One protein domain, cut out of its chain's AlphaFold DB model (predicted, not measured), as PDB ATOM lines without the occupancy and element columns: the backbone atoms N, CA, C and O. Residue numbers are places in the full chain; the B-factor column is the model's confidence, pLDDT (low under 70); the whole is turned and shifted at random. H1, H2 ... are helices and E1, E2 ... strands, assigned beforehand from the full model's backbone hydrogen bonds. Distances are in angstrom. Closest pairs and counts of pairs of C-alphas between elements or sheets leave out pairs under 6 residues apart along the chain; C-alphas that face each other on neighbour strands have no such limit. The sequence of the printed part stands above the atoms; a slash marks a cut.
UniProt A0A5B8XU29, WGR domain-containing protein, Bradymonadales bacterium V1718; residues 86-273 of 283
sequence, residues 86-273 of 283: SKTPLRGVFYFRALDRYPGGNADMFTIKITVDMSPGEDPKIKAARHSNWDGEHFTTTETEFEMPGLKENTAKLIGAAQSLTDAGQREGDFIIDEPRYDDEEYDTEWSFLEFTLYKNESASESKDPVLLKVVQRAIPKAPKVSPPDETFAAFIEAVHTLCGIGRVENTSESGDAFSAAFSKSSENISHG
ATOM      1  N   SER A  86     223.245 154.511 158.638       94.81
ATOM      2  CA  SER A  86     224.316 153.789 159.341       94.81
ATOM      3  C   SER A  86     224.292 153.968 160.863       94.81
ATOM      4  O   SER A  86     224.865 153.162 161.599       94.81
ATOM      5  N   LYS A  87     223.622 155.020 161.346       95.06
ATOM      6  CA  LYS A  87     223.506 155.367 162.771       95.06
ATOM      7  C   LYS A  87     222.096 155.197 163.315       95.06
ATOM      8  O   LYS A  87     221.826 155.593 164.447       95.06
ATOM      9  N   THR A  88     221.208 154.615 162.525       93.56
ATOM     10  CA  THR A  88     219.795 154.494 162.859       93.56
ATOM     11  C   THR A  88     219.451 153.023 163.059       93.56
ATOM     12  O   THR A  88     219.906 152.195 162.275       93.56
ATOM     13  N   PRO A  89     218.678 152.658 164.094       95.50
ATOM     14  CA  PRO A  89     218.074 151.336 164.166       95.50
ATOM     15  C   PRO A  89     217.115 151.137 162.992       95.50
ATOM     16  O   PRO A  89     216.217 151.947 162.765       95.50
ATOM     17  N   LEU A  90     217.299 150.059 162.241       95.56
ATOM     18  CA  LEU A  90     216.531 149.750 161.041       95.56
ATOM     19  C   LEU A  90     215.904 148.362 161.138       95.56
ATOM     20  O   LEU A  90     216.420 147.465 161.809       95.56
ATOM     21  N   ARG A  91     214.788 148.188 160.432       95.50
ATOM     22  CA  ARG A  91     214.183 146.883 160.165       95.50
ATOM     23  C   ARG A  91     213.934 146.759 158.673       95.50
ATOM     24  O   ARG A  91     213.195 147.556 158.103       95.50
ATOM     25  N   GLY A  92     214.553 145.772 158.041       96.06
ATOM     26  CA  GLY A  92     214.231 145.375 156.675       96.06
ATOM     27  C   GLY A  92     213.171 144.282 156.692       96.06
ATOM     28  O   GLY A  92     213.354 143.289 157.389       96.06
ATOM     29  N   VAL A  93     212.086 144.450 155.939       95.12
ATOM     30  CA  VAL A  93     211.095 143.396 155.684       95.12
ATOM     31  C   VAL A  93     211.069 143.134 154.187       95.12
ATOM     32  O   VAL A  93     210.738 144.022 153.394       95.12
ATOM     33  N   PHE A  94     211.447 141.919 153.804       96.56
ATOM     34  CA  PHE A  94     211.648 141.520 152.420       96.56
ATOM     35  C   PHE A  94     210.751 140.338 152.084       96.56
ATOM     36  O   PHE A  94     210.868 139.267 152.679       96.56
ATOM     37  N   TYR A  95     209.861 140.533 151.122       93.62
ATOM     38  CA  TYR A  95     209.016 139.480 150.594       93.62
ATOM     39  C   TYR A  95     209.513 139.029 149.226       93.62
ATOM     40  O   TYR A  95     209.631 139.831 148.297       93.62
ATOM     41  N   PHE A  96     209.722 137.722 149.109       93.06
ATOM     42  CA  PHE A  96     210.023 137.017 147.870       93.06
ATOM     43  C   PHE A  96     208.850 136.099 147.552       93.06
ATOM     44  O   PHE A  96     208.459 135.281 148.391       93.06
ATOM     45  N   ARG A  97     208.236 136.264 146.376       89.00
ATOM     46  CA  ARG A  97     207.021 135.525 146.018       89.00
ATOM     47  C   ARG A  97     207.115 134.921 144.628       89.00
ATOM     48  O   ARG A  97     207.375 135.619 143.641       89.00
ATOM     49  N   ALA A  98     206.839 133.628 144.559       84.62
ATOM     50  CA  ALA A  98     206.550 132.898 143.337       84.62
ATOM     51  C   ALA A  98     205.052 132.570 143.354       84.62
ATOM     52  O   ALA A  98     204.611 131.679 144.078       84.62
ATOM     53  N   LEU A  99     204.260 133.380 142.649       75.75
ATOM     54  CA  LEU A  99     202.812 133.246 142.532       75.75
ATOM     55  C   LEU A  99     202.472 132.660 141.155       75.75
ATOM     56  O   LEU A  99     203.136 133.007 140.180       75.75
ATOM     57  N   ASP A 100     201.452 131.796 141.120       65.69
ATOM     58  CA  ASP A 100     200.999 130.981 139.985       65.69
ATOM     59  C   ASP A 100     201.214 131.650 138.616       65.69
ATOM     60  O   ASP A 100     200.636 132.700 138.304       65.69
ATOM     61  N   ARG A 101     202.094 131.033 137.818       61.31
ATOM     62  CA  ARG A 101     202.537 131.540 136.518       61.31
ATOM     63  C   ARG A 101     201.700 131.026 135.337       61.31
ATOM     64  O   ARG A 101     201.981 131.446 134.215       61.31
ATOM     65  N   TYR A 102     200.641 130.226 135.541       42.28
ATOM     66  CA  TYR A 102     199.731 129.843 134.449       42.28
ATOM     67  C   TYR A 102     198.369 129.295 134.933       42.28
ATOM     68  O   TYR A 102     198.326 128.425 135.793       42.28
ATOM     69  N   PRO A 103     197.221 129.687 134.342       35.66
ATOM     70  CA  PRO A 103     195.933 129.114 134.723       35.66
ATOM     71  C   PRO A 103     195.800 127.680 134.178       35.66
ATOM     72  O   PRO A 103     195.330 127.500 133.054       35.66
ATOM     73  N   GLY A 104     196.182 126.651 134.945       38.50
ATOM     74  CA  GLY A 104     195.857 125.275 134.539       38.50
ATOM     75  C   GLY A 104     196.600 124.075 135.126       38.50
ATOM     76  O   GLY A 104     196.223 122.967 134.753       38.50
ATOM     77  N   GLY A 105     197.576 124.212 136.021       40.56
ATOM     78  CA  GLY A 105     198.265 123.048 136.596       40.56
ATOM     79  C   GLY A 105     198.869 123.383 137.950       40.56
ATOM     80  O   GLY A 105     199.447 124.454 138.069       40.56
ATOM     81  N   ASN A 106     198.627 122.512 138.947       46.50
ATOM     82  CA  ASN A 106     199.345 122.401 140.228       46.50
ATOM     83  C   ASN A 106     200.035 123.700 140.674       46.50
ATOM     84  O   ASN A 106     201.192 123.935 140.352       46.50
ATOM     85  N   ALA A 107     199.268 124.557 141.363       51.78
ATOM     86  CA  ALA A 107     199.647 125.907 141.780       51.78
ATOM     87  C   ALA A 107     200.739 125.894 142.864       51.78
ATOM     88  O   ALA A 107     200.514 126.287 144.012       51.78
ATOM     89  N   ASP A 108     201.922 125.451 142.461       68.00
ATOM     90  CA  ASP A 108     203.141 125.455 143.235       68.00
ATOM     91  C   ASP A 108     203.541 126.909 143.466       68.00
ATOM     92  O   ASP A 108     204.019 127.628 142.585       68.00
ATOM     93  N   MET A 109     203.235 127.391 144.662       76.81
ATOM     94  CA  MET A 109     203.390 128.788 145.037       76.81
ATOM     95  C   MET A 109     204.142 128.856 146.342       76.81
ATOM     96  O   MET A 109     203.908 128.047 147.232       76.81
ATOM     97  N   PHE A 110     204.989 129.863 146.512       80.75
ATOM     98  CA  PHE A 110     205.556 130.131 147.823       80.75
ATOM     99  C   PHE A 110     205.831 131.607 148.054       80.75
ATOM    100  O   PHE A 110     206.229 132.359 147.162       80.75
ATOM    101  N   THR A 111     205.589 132.004 149.297       88.31
ATOM    102  CA  THR A 111     205.878 133.320 149.849       88.31
ATOM    103  C   THR A 111     206.925 133.135 150.930       88.31
ATOM    104  O   THR A 111     206.750 132.331 151.843       88.31
ATOM    105  N   ILE A 112     208.014 133.888 150.843       92.44
ATOM    106  CA  ILE A 112     209.043 133.949 151.877       92.44
ATOM    107  C   ILE A 112     209.078 135.380 152.387       92.44
ATOM    108  O   ILE A 112     209.232 136.317 151.606       92.44
ATOM    109  N   LYS A 113     208.934 135.530 153.699       95.06
ATOM    110  CA  LYS A 113     209.197 136.768 154.423       95.06
ATOM    111  C   LYS A 113     210.544 136.636 155.102       95.06
ATOM    112  O   LYS A 113     210.760 135.670 155.830       95.06
ATOM    113  N   ILE A 114     211.410 137.616 154.903       97.19
ATOM    114  CA  ILE A 114     212.664 137.756 155.631       97.19
ATOM    115  C   ILE A 114     212.631 139.090 156.366       97.19
ATOM    116  O   ILE A 114     212.423 140.136 155.753       97.19
ATOM    117  N   THR A 115     212.852 139.041 157.672       96.88
ATOM    118  CA  THR A 115     212.911 140.206 158.551       96.88
ATOM    119  C   THR A 115     214.337 140.344 159.068       96.88
ATOM    120  O   THR A 115     214.880 139.395 159.633       96.88
ATOM    121  N   VAL A 116     214.957 141.510 158.887       97.25
ATOM    122  CA  VAL A 116     216.315 141.792 159.371       97.25
ATOM    123  C   VAL A 116     216.290 143.000 160.297       97.25
ATOM    124  O   VAL A 116     216.048 144.120 159.850       97.25
ATOM    125  N   ASP A 117     216.560 142.776 161.581       96.00
ATOM    126  CA  ASP A 117     216.764 143.837 162.567       96.00
ATOM    127  C   ASP A 117     218.241 144.265 162.544       96.00
ATOM    128  O   ASP A 117     219.146 143.442 162.710       96.00
ATOM    129  N   MET A 118     218.489 145.557 162.325       95.88
ATOM    130  CA  MET A 118     219.823 146.141 162.165       95.88
ATOM    131  C   MET A 118     219.976 147.312 163.137       95.88
ATOM    132  O   MET A 118     219.480 148.408 162.882       95.88
ATOM    133  N   SER A 119     220.666 147.087 164.253       93.44
ATOM    134  CA  SER A 119     220.916 148.117 165.268       93.44
ATOM    135  C   SER A 119     222.386 148.548 165.245       93.44
ATOM    136  O   SER A 119     223.270 147.690 165.260       93.44
ATOM    137  N   PRO A 120     222.692 149.859 165.236       92.75
ATOM    138  CA  PRO A 120     224.069 150.339 165.275       92.75
ATOM    139  C   PRO A 120     224.840 149.782 166.479       92.75
ATOM    140  O   PRO A 120     224.432 149.954 167.624       92.75
ATOM    141  N   GLY A 121     225.980 149.140 166.216       91.06
ATOM    142  CA  GLY A 121     226.840 148.564 167.256       91.06
ATOM    143  C   GLY A 121     226.432 147.171 167.747       91.06
ATOM    144  O   GLY A 121     227.177 146.582 168.529       91.06
ATOM    145  N   GLU A 122     225.319 146.621 167.264       93.75
ATOM    146  CA  GLU A 122     224.898 145.243 167.526       93.75
ATOM    147  C   GLU A 122     225.084 144.380 166.272       93.75
ATOM    148  O   GLU A 122     225.143 144.885 165.146       93.75
ATOM    149  N   ASP A 123     225.199 143.065 166.457       94.38
ATOM    150  CA  ASP A 123     225.163 142.149 165.319       94.38
ATOM    151  C   ASP A 123     223.719 142.051 164.786       94.38
ATOM    152  O   ASP A 123     222.779 141.950 165.582       94.38
ATOM    153  N   PRO A 124     223.519 142.102 163.454       96.88
ATOM    154  CA  PRO A 124     222.189 142.037 162.859       96.88
ATOM    155  C   PRO A 124     221.527 140.685 163.130       96.88
ATOM    156  O   PRO A 124     222.196 139.653 163.180       96.88
ATOM    157  N   LYS A 125     220.198 140.690 163.254       97.06
ATOM    158  CA  LYS A 125     219.394 139.478 163.460       97.06
ATOM    159  C   LYS A 125     218.488 139.256 162.269       97.06
ATOM    160  O   LYS A 125     217.796 140.179 161.851       97.06
ATOM    161  N   ILE A 126     218.478 138.035 161.749       97.88
ATOM    162  CA  ILE A 126     217.653 137.640 160.610       97.88
ATOM    163  C   ILE A 126     216.634 136.591 161.040       97.88
ATOM    164  O   ILE A 126     216.965 135.603 161.696       97.88
ATOM    165  N   LYS A 127     215.383 136.823 160.660       97.00
ATOM    166  CA  LYS A 127     214.263 135.907 160.845       97.00
ATOM    167  C   LYS A 127     213.617 135.643 159.505       97.00
ATOM    168  O   LYS A 127     213.643 136.504 158.626       97.00
ATOM    169  N   ALA A 128     213.014 134.476 159.353       96.62
ATOM    170  CA  ALA A 128     212.193 134.214 158.189       96.62
ATOM    171  C   ALA A 128     210.968 133.378 158.525       96.62
ATOM    172  O   ALA A 128     210.991 132.553 159.436       96.62
ATOM    173  N   ALA A 129     209.916 133.601 157.748       93.06
ATOM    174  CA  ALA A 129     208.752 132.742 157.647       93.06
ATOM    175  C   ALA A 129     208.549 132.384 156.175       93.06
ATOM    176  O   ALA A 129     208.843 133.165 155.268       93.06
ATOM    177  N   ARG A 130     208.026 131.192 155.937       90.81
ATOM    178  CA  ARG A 130     207.744 130.658 154.606       90.81
ATOM    179  C   ARG A 130     206.345 130.076 154.602       90.81
ATOM    180  O   ARG A 130     205.983 129.358 155.529       90.81
ATOM    181  N   HIS A 131     205.613 130.336 153.534       87.75
ATOM    182  CA  HIS A 131     204.452 129.566 153.115       87.75
ATOM    183  C   HIS A 131     204.749 128.979 151.743       87.75
ATOM    184  O   HIS A 131     205.300 129.678 150.896       87.75
ATOM    185  N   SER A 132     204.391 127.720 151.529       84.06
ATOM    186  CA  SER A 132     204.353 127.115 150.204       84.06
ATOM    187  C   SER A 132     203.086 126.288 150.016       84.06
ATOM    188  O   SER A 132     202.543 125.759 150.983       84.06
ATOM    189  N   ASN A 133     202.622 126.158 148.783       79.00
ATOM    190  CA  ASN A 133     201.664 125.149 148.358       79.00
ATOM    191  C   ASN A 133     202.361 124.237 147.349       79.00
ATOM    192  O   ASN A 133     203.040 124.761 146.472       79.00
ATOM    193  N   TRP A 134     202.198 122.927 147.504       75.31
ATOM    194  CA  TRP A 134     202.634 121.918 146.541       75.31
ATOM    195  C   TRP A 134     201.496 120.923 146.352       75.31
ATOM    196  O   TRP A 134     201.016 120.362 147.338       75.31
ATOM    197  N   ASP A 135     201.021 120.738 145.121       72.25
ATOM    198  CA  ASP A 135     199.908 119.824 144.805       72.25
ATOM    199  C   ASP A 135     198.648 120.009 145.690       72.25
ATOM    200  O   ASP A 135     197.905 119.068 145.986       72.25
ATOM    201  N   GLY A 136     198.372 121.243 146.131       70.56
ATOM    202  CA  GLY A 136     197.235 121.545 147.005       70.56
ATOM    203  C   GLY A 136     197.487 121.307 148.501       70.56
ATOM    204  O   GLY A 136     196.610 121.618 149.313       70.56
ATOM    205  N   GLU A 137     198.662 120.808 148.887       77.06
ATOM    206  CA  GLU A 137     199.109 120.735 150.275       77.06
ATOM    207  C   GLU A 137     199.861 122.012 150.657       77.06
ATOM    208  O   GLU A 137     200.781 122.449 149.967       77.06
ATOM    209  N   HIS A 138     199.466 122.627 151.771       82.88
ATOM    210  CA  HIS A 138     200.075 123.862 152.244       82.88
ATOM    211  C   HIS A 138     201.081 123.581 153.353       82.88
ATOM    212  O   HIS A 138     200.797 122.860 154.306       82.88
ATOM    213  N   PHE A 139     202.227 124.239 153.282       84.75
ATOM    214  CA  PHE A 139     203.279 124.172 154.280       84.75
ATOM    215  C   PHE A 139     203.563 125.574 154.785       84.75
ATOM    216  O   PHE A 139     203.706 126.509 153.999       84.75
ATOM    217  N   THR A 140     203.664 125.732 156.099       88.00
ATOM    218  CA  THR A 140     204.127 126.983 156.702       88.00
ATOM    219  C   THR A 140     205.260 126.725 157.666       88.00
ATOM    220  O   THR A 140     205.280 125.701 158.344       88.00
ATOM    221  N   THR A 141     206.130 127.709 157.818       88.50
ATOM    222  CA  THR A 141     207.083 127.786 158.924       88.50
ATOM    223  C   THR A 141     206.719 128.967 159.811       88.50
ATOM    224  O   THR A 141     206.281 130.013 159.327       88.50
ATOM    225  N   THR A 142     206.893 128.799 161.118       86.50
ATOM    226  CA  THR A 142     206.825 129.917 162.064       86.50
ATOM    227  C   THR A 142     208.000 130.860 161.817       86.50
ATOM    228  O   THR A 142     209.098 130.399 161.501       86.50
ATOM    229  N   GLU A 143     207.798 132.167 161.997       91.25
ATOM    230  CA  GLU A 143     208.888 133.138 161.889       91.25
ATOM    231  C   GLU A 143     210.005 132.814 162.894       91.25
ATOM    232  O   GLU A 143     209.817 132.910 164.108       91.25
ATOM    233  N   THR A 144     211.156 132.385 162.377       93.50
ATOM    234  CA  THR A 144     212.251 131.820 163.176       93.50
ATOM    235  C   THR A 144     213.548 132.560 162.904       93.50
ATOM    236  O   THR A 144     213.873 132.831 161.749       93.50
ATOM    237  N   GLU A 145     214.284 132.885 163.968       96.19
ATOM    238  CA  GLU A 145     215.630 133.461 163.888       96.19
ATOM    239  C   GLU A 145     216.656 132.377 163.532       96.19
ATOM    240  O   GLU A 145     216.583 131.260 164.045       96.19
ATOM    241  N   PHE A 146     217.604 132.695 162.653       95.94
ATOM    242  CA  PHE A 146     218.640 131.757 162.215       95.94
ATOM    243  C   PHE A 146     219.960 132.475 161.911       95.94
ATOM    244  O   PHE A 146     220.007 133.695 161.771       95.94
ATOM    245  N   GLU A 147     221.053 131.718 161.816       96.00
ATOM    246  CA  GLU A 147     222.366 132.265 161.468       96.00
ATOM    247  C   GLU A 147     222.568 132.282 159.953       96.00
ATOM    248  O   GLU A 147     222.375 131.267 159.282       96.00
ATOM    249  N   MET A 148     223.023 133.417 159.420       96.00
ATOM    250  CA  MET A 148     223.303 133.576 157.995       96.00
ATOM    251  C   MET A 148     224.784 133.927 157.758       96.00
ATOM    252  O   MET A 148     225.280 134.913 158.318       96.00
ATOM    253  N   PRO A 149     225.521 133.163 156.927       92.81
ATOM    254  CA  PRO A 149     226.907 133.483 156.599       92.81
ATOM    255  C   PRO A 149     227.040 134.878 155.977       92.81
ATOM    256  O   PRO A 149     226.311 135.231 155.056       92.81
ATOM    257  N   GLY A 150     227.988 135.674 156.474       95.06
ATOM    258  CA  GLY A 150     228.254 137.014 155.938       95.06
ATOM    259  C   GLY A 150     227.206 138.078 156.284       95.06
ATOM    260  O   GLY A 150     227.334 139.201 155.796       95.06
ATOM    261  N   LEU A 151     226.219 137.781 157.148       96.25
ATOM    262  CA  LEU A 151     225.115 138.696 157.477       96.25
ATOM    263  C   LEU A 151     225.607 140.101 157.847       96.25
ATOM    264  O   LEU A 151     225.170 141.080 157.258       96.25
ATOM    265  N   LYS A 152     226.591 140.204 158.749       95.44
ATOM    266  CA  LYS A 152     227.155 141.486 159.198       95.44
ATOM    267  C   LYS A 152     227.773 142.319 158.071       95.44
ATOM    268  O   LYS A 152     227.546 143.524 158.001       95.44
ATOM    269  N   GLU A 153     228.560 141.691 157.198       96.12
ATOM    270  CA  GLU A 153     229.191 142.378 156.064       96.12
ATOM    271  C   GLU A 153     228.134 142.831 155.051       96.12
ATOM    272  O   GLU A 153     228.151 143.971 154.584       96.12
ATOM    273  N   ASN A 154     227.179 141.954 154.747       97.88
ATOM    274  CA  ASN A 154     226.139 142.238 153.768       97.88
ATOM    275  C   ASN A 154     225.115 143.257 154.288       97.88
ATOM    276  O   ASN A 154     224.579 144.029 153.496       97.88
ATOM    277  N   THR A 155     224.909 143.355 155.607       97.69
ATOM    278  CA  THR A 155     224.112 144.424 156.224       97.69
ATOM    279  C   THR A 155     224.726 145.791 155.937       97.69
ATOM    280  O   THR A 155     224.008 146.714 155.560       97.69
ATOM    281  N   ALA A 156     226.052 145.928 156.038       96.31
ATOM    282  CA  ALA A 156     226.722 147.186 155.717       96.31
ATOM    283  C   ALA A 156     226.555 147.568 154.233       96.31
ATOM    284  O   ALA A 156     226.323 148.738 153.924       96.31
ATOM    285  N   LYS A 157     226.612 146.586 153.317       97.75
ATOM    286  CA  LYS A 157     226.366 146.801 151.877       97.75
ATOM    287  C   LYS A 157     224.930 147.252 151.608       97.75
ATOM    288  O   LYS A 157     224.736 148.228 150.888       97.75
ATOM    289  N   LEU A 158     223.943 146.595 152.226       98.44
ATOM    290  CA  LEU A 158     222.536 146.985 152.116       98.44
ATOM    291  C   LEU A 158     222.312 148.419 152.606       98.44
ATOM    292  O   LEU A 158     221.680 149.204 151.904       98.44
ATOM    293  N   ILE A 159     222.843 148.769 153.782       98.00
ATOM    294  CA  ILE A 159     222.715 150.123 154.340       98.00
ATOM    295  C   ILE A 159     223.331 151.157 153.388       98.00
ATOM    296  O   ILE A 159     222.719 152.193 153.150       98.00
ATOM    297  N   GLY A 160     224.499 150.876 152.800       97.88
ATOM    298  CA  GLY A 160     225.129 151.767 151.820       97.88
ATOM    299  C   GLY A 160     224.307 151.952 150.538       97.88
ATOM    300  O   GLY A 160     224.147 153.079 150.062       97.88
ATOM    301  N   ALA A 161     223.740 150.868 150.000       98.31
ATOM    302  CA  ALA A 161     222.868 150.929 148.827       98.31
ATOM    303  C   ALA A 161     221.569 151.699 149.122       98.31
ATOM    304  O   ALA A 161     221.167 152.564 148.347       98.31
ATOM    305  N   ALA A 162     220.955 151.449 150.283       97.81
ATOM    306  CA  ALA A 162     219.778 152.181 150.738       97.81
ATOM    307  C   ALA A 162     220.078 153.674 150.952       97.81
ATOM    308  O   ALA A 162     219.287 154.512 150.524       97.81
ATOM    309  N   GLN A 163     221.232 154.013 151.543       97.56
ATOM    310  CA  GLN A 163     221.635 155.406 151.761       97.56
ATOM    311  C   GLN A 163     221.792 156.146 150.429       97.56
ATOM    312  O   GLN A 163     221.324 157.272 150.293       97.56
ATOM    313  N   SER A 164     222.384 155.488 149.427       96.88
ATOM    314  CA  SER A 164     222.556 156.056 148.083       96.88
ATOM    315  C   SER A 164     221.211 156.424 147.443       96.88
ATOM    316  O   SER A 164     221.069 157.509 146.883       96.88
ATOM    317  N   LEU A 165     220.199 155.560 147.592       96.56
ATOM    318  CA  LEU A 165     218.834 155.834 147.138       96.56
ATOM    319  C   LEU A 165     218.194 156.997 147.906       96.56
ATOM    320  O   LEU A 165     217.641 157.915 147.297       96.56
ATOM    321  N   THR A 166     218.288 156.999 149.239       94.25
ATOM    322  CA  THR A 166     217.687 158.060 150.061       94.25
ATOM    323  C   THR A 166     218.338 159.424 149.833       94.25
ATOM    324  O   THR A 166     217.625 160.430 149.828       94.25
ATOM    325  N   ASP A 167     219.652 159.466 149.589       93.88
ATOM    326  CA  ASP A 167     220.415 160.685 149.281       93.88
ATOM    327  C   ASP A 167     220.048 161.248 147.900       93.88
ATOM    328  O   ASP A 167     219.987 162.464 147.715       93.88
ATOM    329  N   ALA A 168     219.739 160.369 146.942       92.94
ATOM    330  CA  ALA A 168     219.222 160.735 145.625       92.94
ATOM    331  C   ALA A 168     217.728 161.127 145.639       92.94
ATOM    332  O   ALA A 168     217.174 161.483 144.598       92.94
ATOM    333  N   GLY A 169     217.054 161.048 146.793       90.56
ATOM    334  CA  GLY A 169     215.606 161.250 146.910       90.56
ATOM    335  C   GLY A 169     214.768 160.123 146.289       90.56
ATOM    336  O   GLY A 169     213.554 160.255 146.161       90.56
ATOM    337  N   GLN A 170     215.390 159.003 145.917       93.00
ATOM    338  CA  GLN A 170     214.757 157.841 145.295       93.00
ATOM    339  C   GLN A 170     214.259 156.862 146.367       93.00
ATOM    340  O   GLN A 170     214.788 155.769 146.540       93.00
ATOM    341  N   ARG A 171     213.239 157.269 147.129       91.56
ATOM    342  CA  ARG A 171     212.733 156.494 148.279       91.56
ATOM    343  C   ARG A 171     211.628 155.493 147.933       91.56
ATOM    344  O   ARG A 171     211.245 154.685 148.778       91.56
ATOM    345  N   GLU A 172     211.137 155.528 146.699       91.38
ATOM    346  CA  GLU A 172     210.143 154.591 146.181       91.38
ATOM    347  C   GLU A 172     210.525 154.108 144.781       91.38
ATOM    348  O   GLU A 172     210.883 154.918 143.923       91.38
ATOM    349  N   GLY A 173     210.416 152.801 144.542       87.12
ATOM    350  CA  GLY A 173     210.573 152.198 143.220       87.12
ATOM    351  C   GLY A 173     209.471 151.180 142.928       87.12
ATOM    352  O   GLY A 173     209.210 150.303 143.750       87.12
ATOM    353  N   ASP A 174     208.841 151.282 141.756       86.88
ATOM    354  CA  ASP A 174     207.886 150.297 141.234       86.88
ATOM    355  C   ASP A 174     208.328 149.877 139.824       86.88
ATOM    356  O   ASP A 174     208.328 150.678 138.883       86.88
ATOM    357  N   PHE A 175     208.743 148.616 139.700       88.56
ATOM    358  CA  PHE A 175     209.383 148.079 138.508       88.56
ATOM    359  C   PHE A 175     208.609 146.914 137.905       88.56
ATOM    360  O   PHE A 175     208.004 146.090 138.599       88.56
ATOM    361  N   ILE A 176     208.685 146.821 136.579       86.06
ATOM    362  CA  ILE A 176     208.184 145.691 135.801       86.06
ATOM    363  C   ILE A 176     209.344 145.188 134.955       86.06
ATOM    364  O   ILE A 176     209.829 145.911 134.083       86.06
ATOM    365  N   ILE A 177     209.774 143.957 135.193       88.62
ATOM    366  CA  ILE A 177     210.757 143.279 134.348       88.62
ATOM    367  C   ILE A 177     210.049 142.260 133.459       88.62
ATOM    368  O   ILE A 177     209.001 141.717 133.826       88.62
ATOM    369  N   ASP A 178     210.605 142.038 132.270       85.75
ATOM    370  CA  ASP A 178     210.141 140.958 131.404       85.75
ATOM    371  C   ASP A 178     210.573 139.622 132.004       85.75
ATOM    372  O   ASP A 178     211.741 139.456 132.352       85.75
ATOM    373  N   GLU A 179     209.641 138.677 132.106       80.88
ATOM    374  CA  GLU A 179     209.979 137.262 132.274       80.88
ATOM    375  C   GLU A 179     209.840 136.616 130.890       80.88
ATOM    376  O   GLU A 179     208.717 136.347 130.452       80.88
ATOM    377  N   PRO A 180     210.950 136.448 130.146       70.06
ATOM    378  CA  PRO A 180     210.895 136.046 128.746       70.06
ATOM    379  C   PRO A 180     210.461 134.588 128.559       70.06
ATOM    380  O   PRO A 180     210.149 134.190 127.432       70.06
ATOM    381  N   ARG A 181     210.452 133.781 129.626       67.25
ATOM    382  CA  ARG A 181     210.115 132.361 129.536       67.25
ATOM    383  C   ARG A 181     208.624 132.115 129.514       67.25
ATOM    384  O   ARG A 181     207.821 132.800 130.144       67.25
ATOM    385  N   TYR A 182     208.284 131.117 128.716       57.41
ATOM    386  CA  TYR A 182     206.919 130.778 128.348       57.41
ATOM    387  C   TYR A 182     206.547 129.344 128.744       57.41
ATOM    388  O   TYR A 182     205.360 129.032 128.741       57.41
ATOM    389  N   ASP A 183     207.541 128.502 129.045       53.28
ATOM    390  CA  ASP A 183     207.379 127.055 129.195       53.28
ATOM    391  C   ASP A 183     207.283 126.629 130.665       53.28
ATOM    392  O   ASP A 183     207.897 127.244 131.539       53.28
ATOM    393  N   ASP A 184     206.485 125.596 130.915       51.66
ATOM    394  CA  ASP A 184     206.067 125.089 132.228       51.66
ATOM    395  C   ASP A 184     207.128 124.231 132.943       51.66
ATOM    396  O   ASP A 184     206.988 123.968 134.138       51.66
ATOM    397  N   GLU A 185     208.212 123.859 132.254       51.59
ATOM    398  CA  GLU A 185     209.270 122.988 132.794       51.59
ATOM    399  C   GLU A 185     210.624 123.680 133.055       51.59
ATOM    400  O   GLU A 185     211.562 123.039 133.533       51.59
ATOM    401  N   GLU A 186     210.773 124.981 132.776       52.88
ATOM    402  CA  GLU A 186     212.019 125.694 133.100       52.88
ATOM    403  C   GLU A 186     211.982 126.246 134.528       52.88
ATOM    404  O   GLU A 186     211.349 127.262 134.818       52.88
ATOM    405  N   TYR A 187     212.707 125.584 135.427       52.62
ATOM    406  CA  TYR A 187     212.713 125.910 136.848       52.62
ATOM    407  C   TYR A 187     213.387 127.265 137.168       52.62
ATOM    408  O   TYR A 187     212.929 127.946 138.093       52.62
ATOM    409  N   ASP A 188     214.387 127.720 136.393       61.22
ATOM    410  CA  ASP A 188     215.327 128.829 136.705       61.22
ATOM    411  C   ASP A 188     214.723 130.261 136.733       61.22
ATOM    412  O   ASP A 188     215.269 131.218 136.195       61.22
ATOM    413  N   THR A 189     213.536 130.462 137.287       74.94
ATOM    414  CA  THR A 189     212.675 131.635 137.044       74.94
ATOM    415  C   THR A 189     212.953 132.881 137.900       74.94
ATOM    416  O   THR A 189     213.442 132.782 139.027       74.94
ATOM    417  N   GLU A 190     212.597 134.073 137.391       84.62
ATOM    418  CA  GLU A 190     212.602 135.314 138.185       84.62
ATOM    419  C   GLU A 190     211.489 135.309 139.222       84.62
ATOM    420  O   GLU A 190     210.370 134.893 138.931       84.62
ATOM    421  N   TRP A 191     211.727 135.854 140.412       88.12
ATOM    422  CA  TRP A 191     210.659 136.046 141.394       88.12
ATOM    423  C   TRP A 191     209.494 136.837 140.789       88.12
ATOM    424  O   TRP A 191     209.664 137.960 140.319       88.12
ATOM    425  N   SER A 192     208.288 136.258 140.828       84.75
ATOM    426  CA  SER A 192     207.092 136.888 140.244       84.75
ATOM    427  C   SER A 192     206.786 138.246 140.884       84.75
ATOM    428  O   SER A 192     206.301 139.165 140.221       84.75
ATOM    429  N   PHE A 193     207.095 138.382 142.177       86.25
ATOM    430  CA  PHE A 193     206.878 139.601 142.931       86.25
ATOM    431  C   PHE A 193     207.893 139.717 144.070       86.25
ATOM    432  O   PHE A 193     207.959 138.859 144.953       86.25
ATOM    433  N   LEU A 194     208.645 140.813 144.061       91.56
ATOM    434  CA  LEU A 194     209.531 141.243 145.135       91.56
ATOM    435  C   LEU A 194     208.946 142.488 145.792       91.56
ATOM    436  O   LEU A 194     208.479 143.398 145.103       91.56
ATOM    437  N   GLU A 195     208.991 142.544 147.117       91.88
ATOM    438  CA  GLU A 195     208.636 143.741 147.878       91.88
ATOM    439  C   GLU A 195     209.569 143.905 149.063       91.88
ATOM    440  O   GLU A 195     209.588 143.085 149.980       91.88
ATOM    441  N   PHE A 196     210.328 144.991 149.043       95.88
ATOM    442  CA  PHE A 196     211.330 145.309 150.041       95.88
ATOM    443  C   PHE A 196     210.959 146.620 150.708       95.88
ATOM    444  O   PHE A 196     210.764 147.633 150.037       95.88
ATOM    445  N   THR A 197     210.849 146.602 152.031       93.50
ATOM    446  CA  THR A 197     210.554 147.802 152.815       93.50
ATOM    447  C   THR A 197     211.583 147.950 153.922       93.50
ATOM    448  O   THR A 197     211.847 147.002 154.661       93.50
ATOM    449  N   LEU A 198     212.163 149.141 154.030       94.56
ATOM    450  CA  LEU A 198     213.073 149.511 155.102       94.56
ATOM    451  C   LEU A 198     212.363 150.479 156.045       94.56
ATOM    452  O   LEU A 198     211.930 151.555 155.631       94.56
ATOM    453  N   TYR A 199     212.267 150.095 157.309       92.12
ATOM    454  CA  TYR A 199     211.653 150.872 158.376       92.12
ATOM    455  C   TYR A 199     212.716 151.441 159.311       92.12
ATOM    456  O   TYR A 199     213.757 150.818 159.542       92.12
ATOM    457  N   LYS A 200     212.406 152.586 159.916       90.75
ATOM    458  CA  LYS A 200     213.095 153.081 161.107       90.75
ATOM    459  C   LYS A 200     212.605 152.290 162.325       90.75
ATOM    460  O   LYS A 200     211.453 152.428 162.711       90.75
ATOM    461  N   ASN A 201     213.447 151.453 162.919       87.75
ATOM    462  CA  ASN A 201     213.067 150.506 163.975       87.75
ATOM    463  C   ASN A 201     213.060 151.178 165.358       87.75
ATOM    464  O   ASN A 201     213.947 150.954 166.180       87.75
ATOM    465  N   GLU A 202     212.088 152.058 165.586       74.56
ATOM    466  CA  GLU A 202     211.937 152.807 166.844       74.56
ATOM    467  C   GLU A 202     210.844 152.234 167.754       74.56
ATOM    468  O   GLU A 202     210.786 152.573 168.940       74.56
ATOM    469  N   SER A 203     209.980 151.357 167.234       61.56
ATOM    470  CA  SER A 203     208.874 150.771 167.981       61.56
ATOM    471  C   SER A 203     208.849 149.241 167.920       61.56
ATOM    472  O   SER A 203     209.489 148.579 167.108       61.56
ATOM    473  N   ALA A 204     208.050 148.645 168.808       54.69
ATOM    474  CA  ALA A 204     207.845 147.200 168.841       54.69
ATOM    475  C   ALA A 204     206.959 146.667 167.687       54.69
ATOM    476  O   ALA A 204     206.634 145.483 167.690       54.69
ATOM    477  N   SER A 205     206.506 147.506 166.739       55.28
ATOM    478  CA  SER A 205     205.598 147.095 165.656       55.28
ATOM    479  C   SER A 205     205.885 147.814 164.337       55.28
ATOM    480  O   SER A 205     205.800 149.035 164.264       55.28
ATOM    481  N   GLU A 206     206.064 147.034 163.263       55.94
ATOM    482  CA  GLU A 206     206.247 147.513 161.878       55.94
ATOM    483  C   GLU A 206     205.180 148.530 161.440       55.94
ATOM    484  O   GLU A 206     205.467 149.482 160.726       55.94
ATOM    485  N   SER A 207     203.939 148.369 161.913       55.38
ATOM    486  CA  SER A 207     202.811 149.242 161.560       55.38
ATOM    487  C   SER A 207     202.915 150.680 162.086       55.38
ATOM    488  O   SER A 207     202.126 151.534 161.677       55.38
ATOM    489  N   LYS A 208     203.841 150.943 163.015       62.72
ATOM    490  CA  LYS A 208     204.029 152.248 163.669       62.72
ATOM    491  C   LYS A 208     205.355 152.912 163.311       62.72
ATOM    492  O   LYS A 208     205.537 154.082 163.640       62.72
ATOM    493  N   ASP A 209     206.246 152.182 162.653       72.56
ATOM    494  CA  ASP A 209     207.572 152.654 162.289       72.56
ATOM    495  C   ASP A 209     207.533 153.434 160.959       72.56
ATOM    496  O   ASP A 209     206.879 153.000 160.002       72.56
ATOM    497  N   PRO A 210     208.227 154.585 160.856       83.38
ATOM    498  CA  PRO A 210     208.379 155.301 159.593       83.38
ATOM    499  C   PRO A 210     209.027 154.424 158.513       83.38
ATOM    500  O   PRO A 210     210.074 153.818 158.747       83.38
ATOM    501  N   VAL A 211     208.442 154.398 157.312       88.81
ATOM    502  CA  VAL A 211     209.058 153.762 156.136       88.81
ATOM    503  C   VAL A 211     210.075 154.728 155.543       88.81
ATOM    504  O   VAL A 211     209.747 155.876 155.271       88.81
ATOM    505  N   LEU A 212     211.305 154.271 155.342       92.12
ATOM    506  CA  LEU A 212     212.404 155.078 154.803       92.12
ATOM    507  C   LEU A 212     212.641 154.814 153.313       92.12
ATOM    508  O   LEU A 212     213.053 155.714 152.587       92.12
ATOM    509  N   LEU A 213     212.392 153.581 152.870       93.38
ATOM    510  CA  LEU A 213     212.586 153.140 151.491       93.38
ATOM    511  C   LEU A 213     211.629 151.986 151.186       93.38
ATOM    512  O   LEU A 213     211.523 151.047 151.981       93.38
ATOM    513  N   LYS A 214     210.966 152.034 150.030       93.44
ATOM    514  CA  LYS A 214     210.133 150.938 149.526       93.44
ATOM    515  C   LYS A 214     210.450 150.626 148.068       93.44
ATOM    516  O   LYS A 214     210.456 151.511 147.221       93.44
ATOM    517  N   VAL A 215     210.672 149.353 147.765       93.25
ATOM    518  CA  VAL A 215     210.939 148.871 146.407       93.25
ATOM    519  C   VAL A 215     210.027 147.697 146.094       93.25
ATOM    520  O   VAL A 215     209.936 146.748 146.869       93.25
ATOM    521  N   VAL A 216     209.355 147.756 144.949       89.56
ATOM    522  CA  VAL A 216     208.515 146.685 144.416       89.56
ATOM    523  C   VAL A 216     208.982 146.353 143.005       89.56
ATOM    524  O   VAL A 216     209.143 147.242 142.175       89.56
ATOM    525  N   GLN A 217     209.156 145.067 142.713       88.88
ATOM    526  CA  GLN A 217     209.452 144.584 141.366       88.88
ATOM    527  C   GLN A 217     208.513 143.438 141.011       88.88
ATOM    528  O   GLN A 217     208.305 142.523 141.806       88.88
ATOM    529  N   ARG A 218     207.948 143.482 139.803       87.88
ATOM    530  CA  ARG A 218     207.071 142.437 139.267       87.88
ATOM    531  C   ARG A 218     207.697 141.852 138.011       87.88
ATOM    532  O   ARG A 218     208.012 142.601 137.088       87.88
ATOM    533  N   ALA A 219     207.845 140.535 137.970       85.31
ATOM    534  CA  ALA A 219     208.233 139.824 136.759       85.31
ATOM    535  C   ALA A 219     206.960 139.368 136.041       85.31
ATOM    536  O   ALA A 219     206.165 138.609 136.600       85.31
ATOM    537  N   ILE A 220     206.720 139.892 134.838       81.44
ATOM    538  CA  ILE A 220     205.479 139.651 134.093       81.44
ATOM    539  C   ILE A 220     205.827 139.042 132.733       81.44
ATOM    540  O   ILE A 220     206.504 139.699 131.939       81.44
ATOM    541  N   PRO A 221     205.317 137.839 132.414       77.19
ATOM    542  CA  PRO A 221     205.466 137.273 131.082       77.19
ATOM    543  C   PRO A 221     204.763 138.135 130.032       77.19
ATOM    544  O   PRO A 221     203.587 138.479 130.189       77.19
ATOM    545  N   LYS A 222     205.462 138.460 128.937       74.50
ATOM    546  CA  LYS A 222     204.928 139.274 127.825       74.50
ATOM    547  C   LYS A 222     204.366 140.614 128.307       74.50
ATOM    548  O   LYS A 222     203.292 141.043 127.866       74.50
ATOM    549  N   ALA A 223     205.071 141.269 129.229       71.44
ATOM    550  CA  ALA A 223     204.648 142.561 129.743       71.44
ATOM    551  C   ALA A 223     204.438 143.545 128.571       71.44
ATOM    552  O   ALA A 223     205.344 143.743 127.762       71.44
ATOM    553  N   PRO A 224     203.273 144.215 128.462       71.00
ATOM    554  CA  PRO A 224     203.023 145.158 127.367       71.00
ATOM    555  C   PRO A 224     203.974 146.363 127.418       71.00
ATOM    556  O   PRO A 224     204.167 147.054 126.418       71.00
ATOM    557  N   LYS A 225     204.548 146.629 128.596       81.38
ATOM    558  CA  LYS A 225     205.579 147.627 128.837       81.38
ATOM    559  C   LYS A 225     206.440 147.176 130.012       81.38
ATOM    560  O   LYS A 225     205.910 146.900 131.085       81.38
ATOM    561  N   VAL A 226     207.750 147.161 129.799       89.50
ATOM    562  CA  VAL A 226     208.756 146.929 130.839       89.50
ATOM    563  C   VAL A 226     209.271 148.264 131.374       89.50
ATOM    564  O   VAL A 226     209.342 149.260 130.648       89.50
ATOM    565  N   SER A 227     209.616 148.280 132.650       90.88
ATOM    566  CA  SER A 227     210.243 149.388 133.365       90.88
ATOM    567  C   SER A 227     211.207 148.797 134.397       90.88
ATOM    568  O   SER A 227     210.850 148.708 135.575       90.88
ATOM    569  N   PRO A 228     212.381 148.308 133.953       93.44
ATOM    570  CA  PRO A 228     213.369 147.731 134.854       93.44
ATOM    571  C   PRO A 228     213.935 148.798 135.808       93.44
ATOM    572  O   PRO A 228     213.874 149.990 135.483       93.44
ATOM    573  N   PRO A 229     214.488 148.385 136.962       94.75
ATOM    574  CA  PRO A 229     215.188 149.295 137.858       94.75
ATOM    575  C   PRO A 229     216.382 149.952 137.159       94.75
ATOM    576  O   PRO A 229     217.024 149.351 136.294       94.75
ATOM    577  N   ASP A 230     216.679 151.194 137.543       95.38
ATOM    578  CA  ASP A 230     217.952 151.822 137.192       95.38
ATOM    579  C   ASP A 230     219.115 151.178 137.970       95.38
ATOM    580  O   ASP A 230     218.913 150.305 138.813       95.38
ATOM    581  N   GLU A 231     220.346 151.605 137.690       96.19
ATOM    582  CA  GLU A 231     221.551 151.049 138.321       96.19
ATOM    583  C   GLU A 231     221.535 151.160 139.857       96.19
ATOM    584  O   GLU A 231     221.999 150.252 140.546       96.19
ATOM    585  N   THR A 232     220.948 152.225 140.409       96.69
ATOM    586  CA  THR A 232     220.937 152.468 141.860       96.69
ATOM    587  C   THR A 232     219.920 151.563 142.550       96.69
ATOM    588  O   THR A 232     220.227 150.928 143.562       96.69
ATOM    589  N   PHE A 233     218.720 151.431 141.978       97.75
ATOM    590  CA  PHE A 233     217.724 150.476 142.465       97.75
ATOM    591  C   PHE A 233     218.165 149.024 142.263       97.75
ATOM    592  O   PHE A 233     217.933 148.195 143.143       97.75
ATOM    593  N   ALA A 234     218.835 148.713 141.150       97.06
ATOM    594  CA  ALA A 234     219.383 147.386 140.893       97.06
ATOM    595  C   ALA A 234     220.434 147.003 141.946       97.06
ATOM    596  O   ALA A 234     220.363 145.905 142.495       97.06
ATOM    597  N   ALA A 235     221.333 147.926 142.309       97.88
ATOM    598  CA  ALA A 235     222.319 147.705 143.368       97.88
ATOM    599  C   ALA A 235     221.669 147.454 144.743       97.88
ATOM    600  O   ALA A 235     222.132 146.604 145.505       97.88
ATOM    601  N   PHE A 236     220.572 148.150 145.069       98.50
ATOM    602  CA  PHE A 236     219.809 147.876 146.292       98.50
ATOM    603  C   PHE A 236     219.158 146.488 146.270       98.50
ATOM    604  O   PHE A 236     219.276 145.746 147.244       98.50
ATOM    605  N   ILE A 237     218.509 146.116 145.163       97.81
ATOM    606  CA  ILE A 237     217.892 144.792 144.994       97.81
ATOM    607  C   ILE A 237     218.954 143.685 145.126       97.81
ATOM    608  O   ILE A 237     218.744 142.721 145.864       97.81
ATOM    609  N   GLU A 238     220.117 143.845 144.492       97.69
ATOM    610  CA  GLU A 238     221.248 142.915 144.609       97.69
ATOM    611  C   GLU A 238     221.766 142.816 146.052       97.69
ATOM    612  O   GLU A 238     222.045 141.719 146.544       97.69
ATOM    613  N   ALA A 239     221.854 143.943 146.765       98.25
ATOM    614  CA  ALA A 239     222.267 143.955 148.162       98.25
ATOM    615  C   ALA A 239     221.276 143.204 149.067       98.25
ATOM    616  O   ALA A 239     221.713 142.481 149.964       98.25
ATOM    617  N   VAL A 240     219.963 143.311 148.814       98.25
ATOM    618  CA  VAL A 240     218.937 142.522 149.522       98.25
ATOM    619  C   VAL A 240     219.115 141.028 149.231       98.25
ATOM    620  O   VAL A 240     219.197 140.235 150.169       98.25
ATOM    621  N   HIS A 241     219.254 140.634 147.960       97.38
ATOM    622  CA  HIS A 241     219.508 139.235 147.585       97.38
ATOM    623  C   HIS A 241     220.767 138.673 148.256       97.38
ATOM    624  O   HIS A 241     220.735 137.582 148.825       97.38
ATOM    625  N   THR A 242     221.859 139.438 148.249       97.31
ATOM    626  CA  THR A 242     223.144 139.054 148.847       97.31
ATOM    627  C   THR A 242     223.059 138.935 150.370       97.31
ATOM    628  O   THR A 242     223.610 137.999 150.949       97.31
ATOM    629  N   LEU A 243     222.355 139.859 151.035       97.81
ATOM    630  CA  LEU A 243     222.116 139.818 152.480       97.81
ATOM    631  C   LEU A 243     221.326 138.577 152.889       97.81
ATOM    632  O   LEU A 243     221.699 137.893 153.840       97.81
ATOM    633  N   CYS A 244     220.244 138.300 152.167       96.75
ATOM    634  CA  CYS A 244     219.383 137.156 152.429       96.75
ATOM    635  C   CYS A 244     220.019 135.834 151.981       96.75
ATOM    636  O   CYS A 244     219.617 134.784 152.467       96.75
ATOM    637  N   GLY A 245     220.988 135.882 151.056       95.56
ATOM    638  CA  GLY A 245     221.564 134.731 150.354       95.56
ATOM    639  C   GLY A 245     220.520 133.898 149.616       95.56
ATOM    640  O   GLY A 245     220.681 132.682 149.487       95.56
ATOM    641  N   ILE A 246     219.447 134.558 149.180       92.62
ATOM    642  CA  ILE A 246     218.341 133.952 148.454       92.62
ATOM    643  C   ILE A 246     218.598 134.065 146.952       92.62
ATOM    644  O   ILE A 246     218.919 135.138 146.426       92.62
ATOM    645  N   GLY A 247     218.511 132.927 146.276       88.75
ATOM    646  CA  GLY A 247     218.774 132.804 144.853       88.75
ATOM    647  C   GLY A 247     217.556 133.125 143.993       88.75
ATOM    648  O   GLY A 247     216.654 133.876 144.372       88.75
ATOM    649  N   ARG A 248     217.555 132.538 142.797       86.50
ATOM    650  CA  ARG A 248     216.377 132.463 141.925       86.50
ATOM    651  C   ARG A 248     215.419 131.396 142.443       86.50
ATOM    652  O   ARG A 248     215.791 130.590 143.295       86.50
ATOM    653  N   VAL A 249     214.202 131.397 141.909       86.12
ATOM    654  CA  VAL A 249     213.096 130.569 142.410       86.12
ATOM    655  C   VAL A 249     213.472 129.082 142.474       86.12
ATOM    656  O   VAL A 249     213.288 128.496 143.536       86.12
ATOM    657  N   GLU A 250     214.080 128.515 141.421       81.94
ATOM    658  CA  GLU A 250     214.588 127.124 141.393       81.94
ATOM    659  C   GLU A 250     215.565 126.827 142.521       81.94
ATOM    660  O   GLU A 250     215.342 125.939 143.340       81.94
ATOM    661  N   ASN A 251     216.644 127.610 142.597       83.19
ATOM    662  CA  ASN A 251     217.689 127.395 143.590       83.19
ATOM    663  C   ASN A 251     217.116 127.474 145.009       83.19
ATOM    664  O   ASN A 251     217.523 126.713 145.885       83.19
ATOM    665  N   THR A 252     216.154 128.366 145.254       86.31
ATOM    666  CA  THR A 252     215.487 128.449 146.552       86.31
ATOM    667  C   THR A 252     214.582 127.244 146.810       86.31
ATOM    668  O   THR A 252     214.620 126.708 147.924       86.31
ATOM    669  N   SER A 253     213.790 126.801 145.824       81.62
ATOM    670  CA  SER A 253     212.878 125.655 145.967       81.62
ATOM    671  C   SER A 253     213.619 124.335 146.159       81.62
ATOM    672  O   SER A 253     213.229 123.531 147.002       81.62
ATOM    673  N   GLU A 254     214.736 124.141 145.461       82.38
ATOM    674  CA  GLU A 254     215.567 122.934 145.546       82.38
ATOM    675  C   GLU A 254     216.567 122.966 146.712       82.38
ATOM    676  O   GLU A 254     217.379 122.060 146.884       82.38
ATOM    677  N   SER A 255     216.503 124.001 147.555       82.50
ATOM    678  CA  SER A 255     217.431 124.212 148.673       82.50
ATOM    679  C   SER A 255     218.905 124.348 148.260       82.50
ATOM    680  O   SER A 255     219.805 124.046 149.046       82.50
ATOM    681  N   GLY A 256     219.153 124.819 147.039       85.69
ATOM    682  CA  GLY A 256     220.478 125.066 146.473       85.69
ATOM    683  C   GLY A 256     221.094 126.417 146.851       85.69
ATOM    684  O   GLY A 256     222.284 126.623 146.615       85.69
ATOM    685  N   ASP A 257     220.327 127.340 147.440       92.50
ATOM    686  CA  ASP A 257     220.837 128.636 147.898       92.50
ATOM    687  C   ASP A 257     221.238 128.663 149.386       92.50
ATOM    688  O   ASP A 257     220.912 127.782 150.191       92.50
ATOM    689  N   ALA A 258     222.005 129.693 149.760       95.00
ATOM    690  CA  ALA A 258     222.519 129.840 151.119       95.00
ATOM    691  C   ALA A 258     221.388 130.071 152.134       95.00
ATOM    692  O   ALA A 258     221.474 129.574 153.260       95.00
ATOM    693  N   PHE A 259     220.328 130.777 151.726       95.31
ATOM    694  CA  PHE A 259     219.135 131.003 152.534       95.31
ATOM    695  C   PHE A 259     218.479 129.684 152.947       95.31
ATOM    696  O   PHE A 259     218.362 129.397 154.137       95.31
ATOM    697  N   SER A 260     218.077 128.856 151.984       91.81
ATOM    698  CA  SER A 260     217.410 127.583 152.238       91.81
ATOM    699  C   SER A 260     218.322 126.622 152.998       91.81
ATOM    700  O   SER A 260     217.847 125.950 153.915       91.81
ATOM    701  N   ALA A 261     219.631 126.598 152.719       92.88
ATOM    702  CA  ALA A 261     220.593 125.780 153.462       92.88
ATOM    703  C   ALA A 261     220.749 126.187 154.942       92.88
ATOM    704  O   ALA A 261     221.077 125.340 155.783       92.88
ATOM    705  N   ALA A 262     220.559 127.468 155.269       93.75
ATOM    706  CA  ALA A 262     220.598 127.974 156.637       93.75
ATOM    707  C   ALA A 262     219.240 127.815 157.337       93.75
ATOM    708  O   ALA A 262     219.155 127.189 158.392       93.75
ATOM    709  N   PHE A 263     218.170 128.314 156.717       93.69
ATOM    710  CA  PHE A 263     216.835 128.369 157.307       93.69
ATOM    711  C   PHE A 263     216.236 126.980 157.552       93.69
ATOM    712  O   PHE A 263     215.689 126.742 158.626       93.69
ATOM    713  N   SER A 264     216.417 126.028 156.628       87.81
ATOM    714  CA  SER A 264     215.889 124.658 156.776       87.81
ATOM    715  C   SER A 264     216.417 123.909 158.006       87.81
ATOM    716  O   SER A 264     215.750 123.005 158.500       87.81
ATOM    717  N   LYS A 265     217.592 124.285 158.530       87.19
ATOM    718  CA  LYS A 265     218.167 123.702 159.756       87.19
ATOM    719  C   LYS A 265     217.512 124.233 161.028       87.19
ATOM    720  O   LYS A 265     217.617 123.595 162.072       87.19
ATOM    721  N   SER A 266     216.894 125.407 160.943       84.62
ATOM    722  CA  SER A 266     216.331 126.140 162.077       84.62
ATOM    723  C   SER A 266     214.803 126.105 162.098       84.62
ATOM    724  O   SER A 266     214.215 126.215 163.167       84.62
ATOM    725  N   SER A 267     214.159 125.960 160.938       85.19
ATOM    726  CA  SER A 267     212.705 126.022 160.799       85.19
ATOM    727  C   SER A 267     212.039 124.650 160.909       85.19
ATOM    728  O   SER A 267     212.471 123.695 160.265       85.19
ATOM    729  N   GLU A 268     210.911 124.578 161.613       84.31
ATOM    730  CA  GLU A 268     210.011 123.421 161.572       84.31
ATOM    731  C   GLU A 268     208.900 123.649 160.536       84.31
ATOM    732  O   GLU A 268     208.166 124.639 160.601       84.31
ATOM    733  N   ASN A 269     208.771 122.729 159.573       81.75
ATOM    734  CA  ASN A 269     207.686 122.752 158.593       81.75
ATOM    735  C   ASN A 269     206.398 122.195 159.205       81.75
ATOM    736  O   ASN A 269     206.355 121.055 159.669       81.75
ATOM    737  N   ILE A 270     205.332 122.983 159.134       80.94
ATOM    738  CA  ILE A 270     203.986 122.594 159.546       80.94
ATOM    739  C   ILE A 270     203.170 122.345 158.278       80.94
ATOM    740  O   ILE A 270     202.909 123.283 157.522       80.94
ATOM    741  N   SER A 271     202.777 121.089 158.047       79.31
ATOM    742  CA  SER A 271     201.815 120.733 156.998       79.31
ATOM    743  C   SER A 271     200.395 121.056 157.463       79.31
ATOM    744  O   SER A 271     199.959 120.658 158.549       79.31
ATOM    745  N   HIS A 272     199.668 121.770 156.615       73.12
ATOM    746  CA  HIS A 272     198.237 121.978 156.720       73.12
ATOM    747  C   HIS A 272     197.581 121.107 155.652       73.12
ATOM    748  O   HIS A 272     197.678 121.392 154.460       73.12
ATOM    749  N   GLY A 273     196.912 120.029 156.073       61.78
ATOM    750  CA  GLY A 273     196.180 119.169 155.138       61.78
ATOM    751  C   GLY A 273     195.147 119.966 154.333       61.78
ATOM    752  O   GLY A 273     194.607 120.931 154.866       61.78
TER     753      GLY A 273
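What this domain is: This is residues 86 to 273 of the 283 residues of the protein "WGR domain-containing protein" of Bradymonadales bacterium V1718 (UniProt A0A5B8XU29). One large, twisted sheet of nine strands makes a wall, and the two longer helices, H1 and H2, lie side by side over one face of it, crossing the strands. The short helices H3 and H4 only graze the sheet on that same side, and the opposite face bears no named helix. The printed part has 188 residues, with four named helices and nine named strands in the order E1 E2 E3 E4 E5 H1 E6 E7 E8 H2 H3 H4 E9; the class is mixed, helices and strands. The sheet is branched at E3, and its neighbour pairs are antiparallel but for the parallel E6 and E8. The whole is compact, with a radius of gyration of the C-alphas of 16.7 A, and its spans are 49 by 41 by 29 A.

How they stand to each other: In the sheet, E1, residues 90 to 98, has E2, residues 109 to 118, on one side and E7, residues 193 to 200, on the other side. E1 and E2 are an antiparallel hairpin, with N 94 and O 114 2.8 A apart, within hydrogen-bond range. E1 and E7 are antiparallel, with N 95 and O 195 at 2.8 A. E7 forms a hairpin with E8, residues 211 to 221, where N 196 and O 215 are 2.8 A apart. On the other side of E8 is the edge strand E6, residues 172 to 179, parallel to it at 16 degrees, with N 175 and O 216 at 2.9 A. E2 forms a hairpin with E3, residues 125 to 134, with N 113 and O 129 at 2.8 A. On the other side of E3 are E4, residues 137 to 141, and the edge strand E5, residues 144 to 146; N 132 and O 139 are 2.8 A apart, and N 128 and O 144 3.0 A. E1 E2 E3 E4 is a meander, each strand the antiparallel neighbour of the one before. E4 runs on into E5 across a break of 2 residues, at 61 degrees. The edge strand E9, residues 269 to 272, is antiparallel to E4, with N 270 and O 140 at 2.8 A. H1, residues 151 to 167, is on the sheet at a height of 9.6 A, and it runs across the strands, at 86 degrees to E2 on the local plane. H2, residues 231 to 244, is on the same face at a height of 9.7 A, across the strands too, at 89 degrees to E1 on the local plane. H1 and H2 touch, at a shallow tilt of 24 degrees, opposite ways; their closest C-alphas, those of Asn 154 and Leu 243, are 4.9 A apart. H3, residues 249 to 253, and H4, residues 258 to 263, only graze the sheet; they only just touch, only at the corner by their link, with 3 pairs of C-alphas within 8 A, the closest being Thr 252 and Ser 260 at 6.1 A. H1 is apart from H3 and H4. In H1, H2, H3 and H4 every O i to N i+4 pair is within hydrogen-bond range.

Where its parts are: E1 begins at C-alpha 90, (216.531, 149.750, 161.041), and is 26.4 A long. E8, the longest strand by residues, measures 30.2 A, E3 29.6 A, E2 29.4 A, E7 23.5 A and E6 22.2 A. H1 is 23.9 A long, from C-alpha 151 at (225.115, 138.696, 157.477), and H2 19.9 A. E9 ends at C-alpha 272, (198.237, 121.978, 156.720).

The domain as a whole: The C-alphas farthest apart, those of Gly 104 and Gly 121, are 50.7 A apart. The printed part has no cut. The link from E6 to E7, residues 180 to 192, is long. The mean pLDDT of the printed part is 85.5; residues 100 to 108, 181 to 188, 203 to 208 and 273 are under 70.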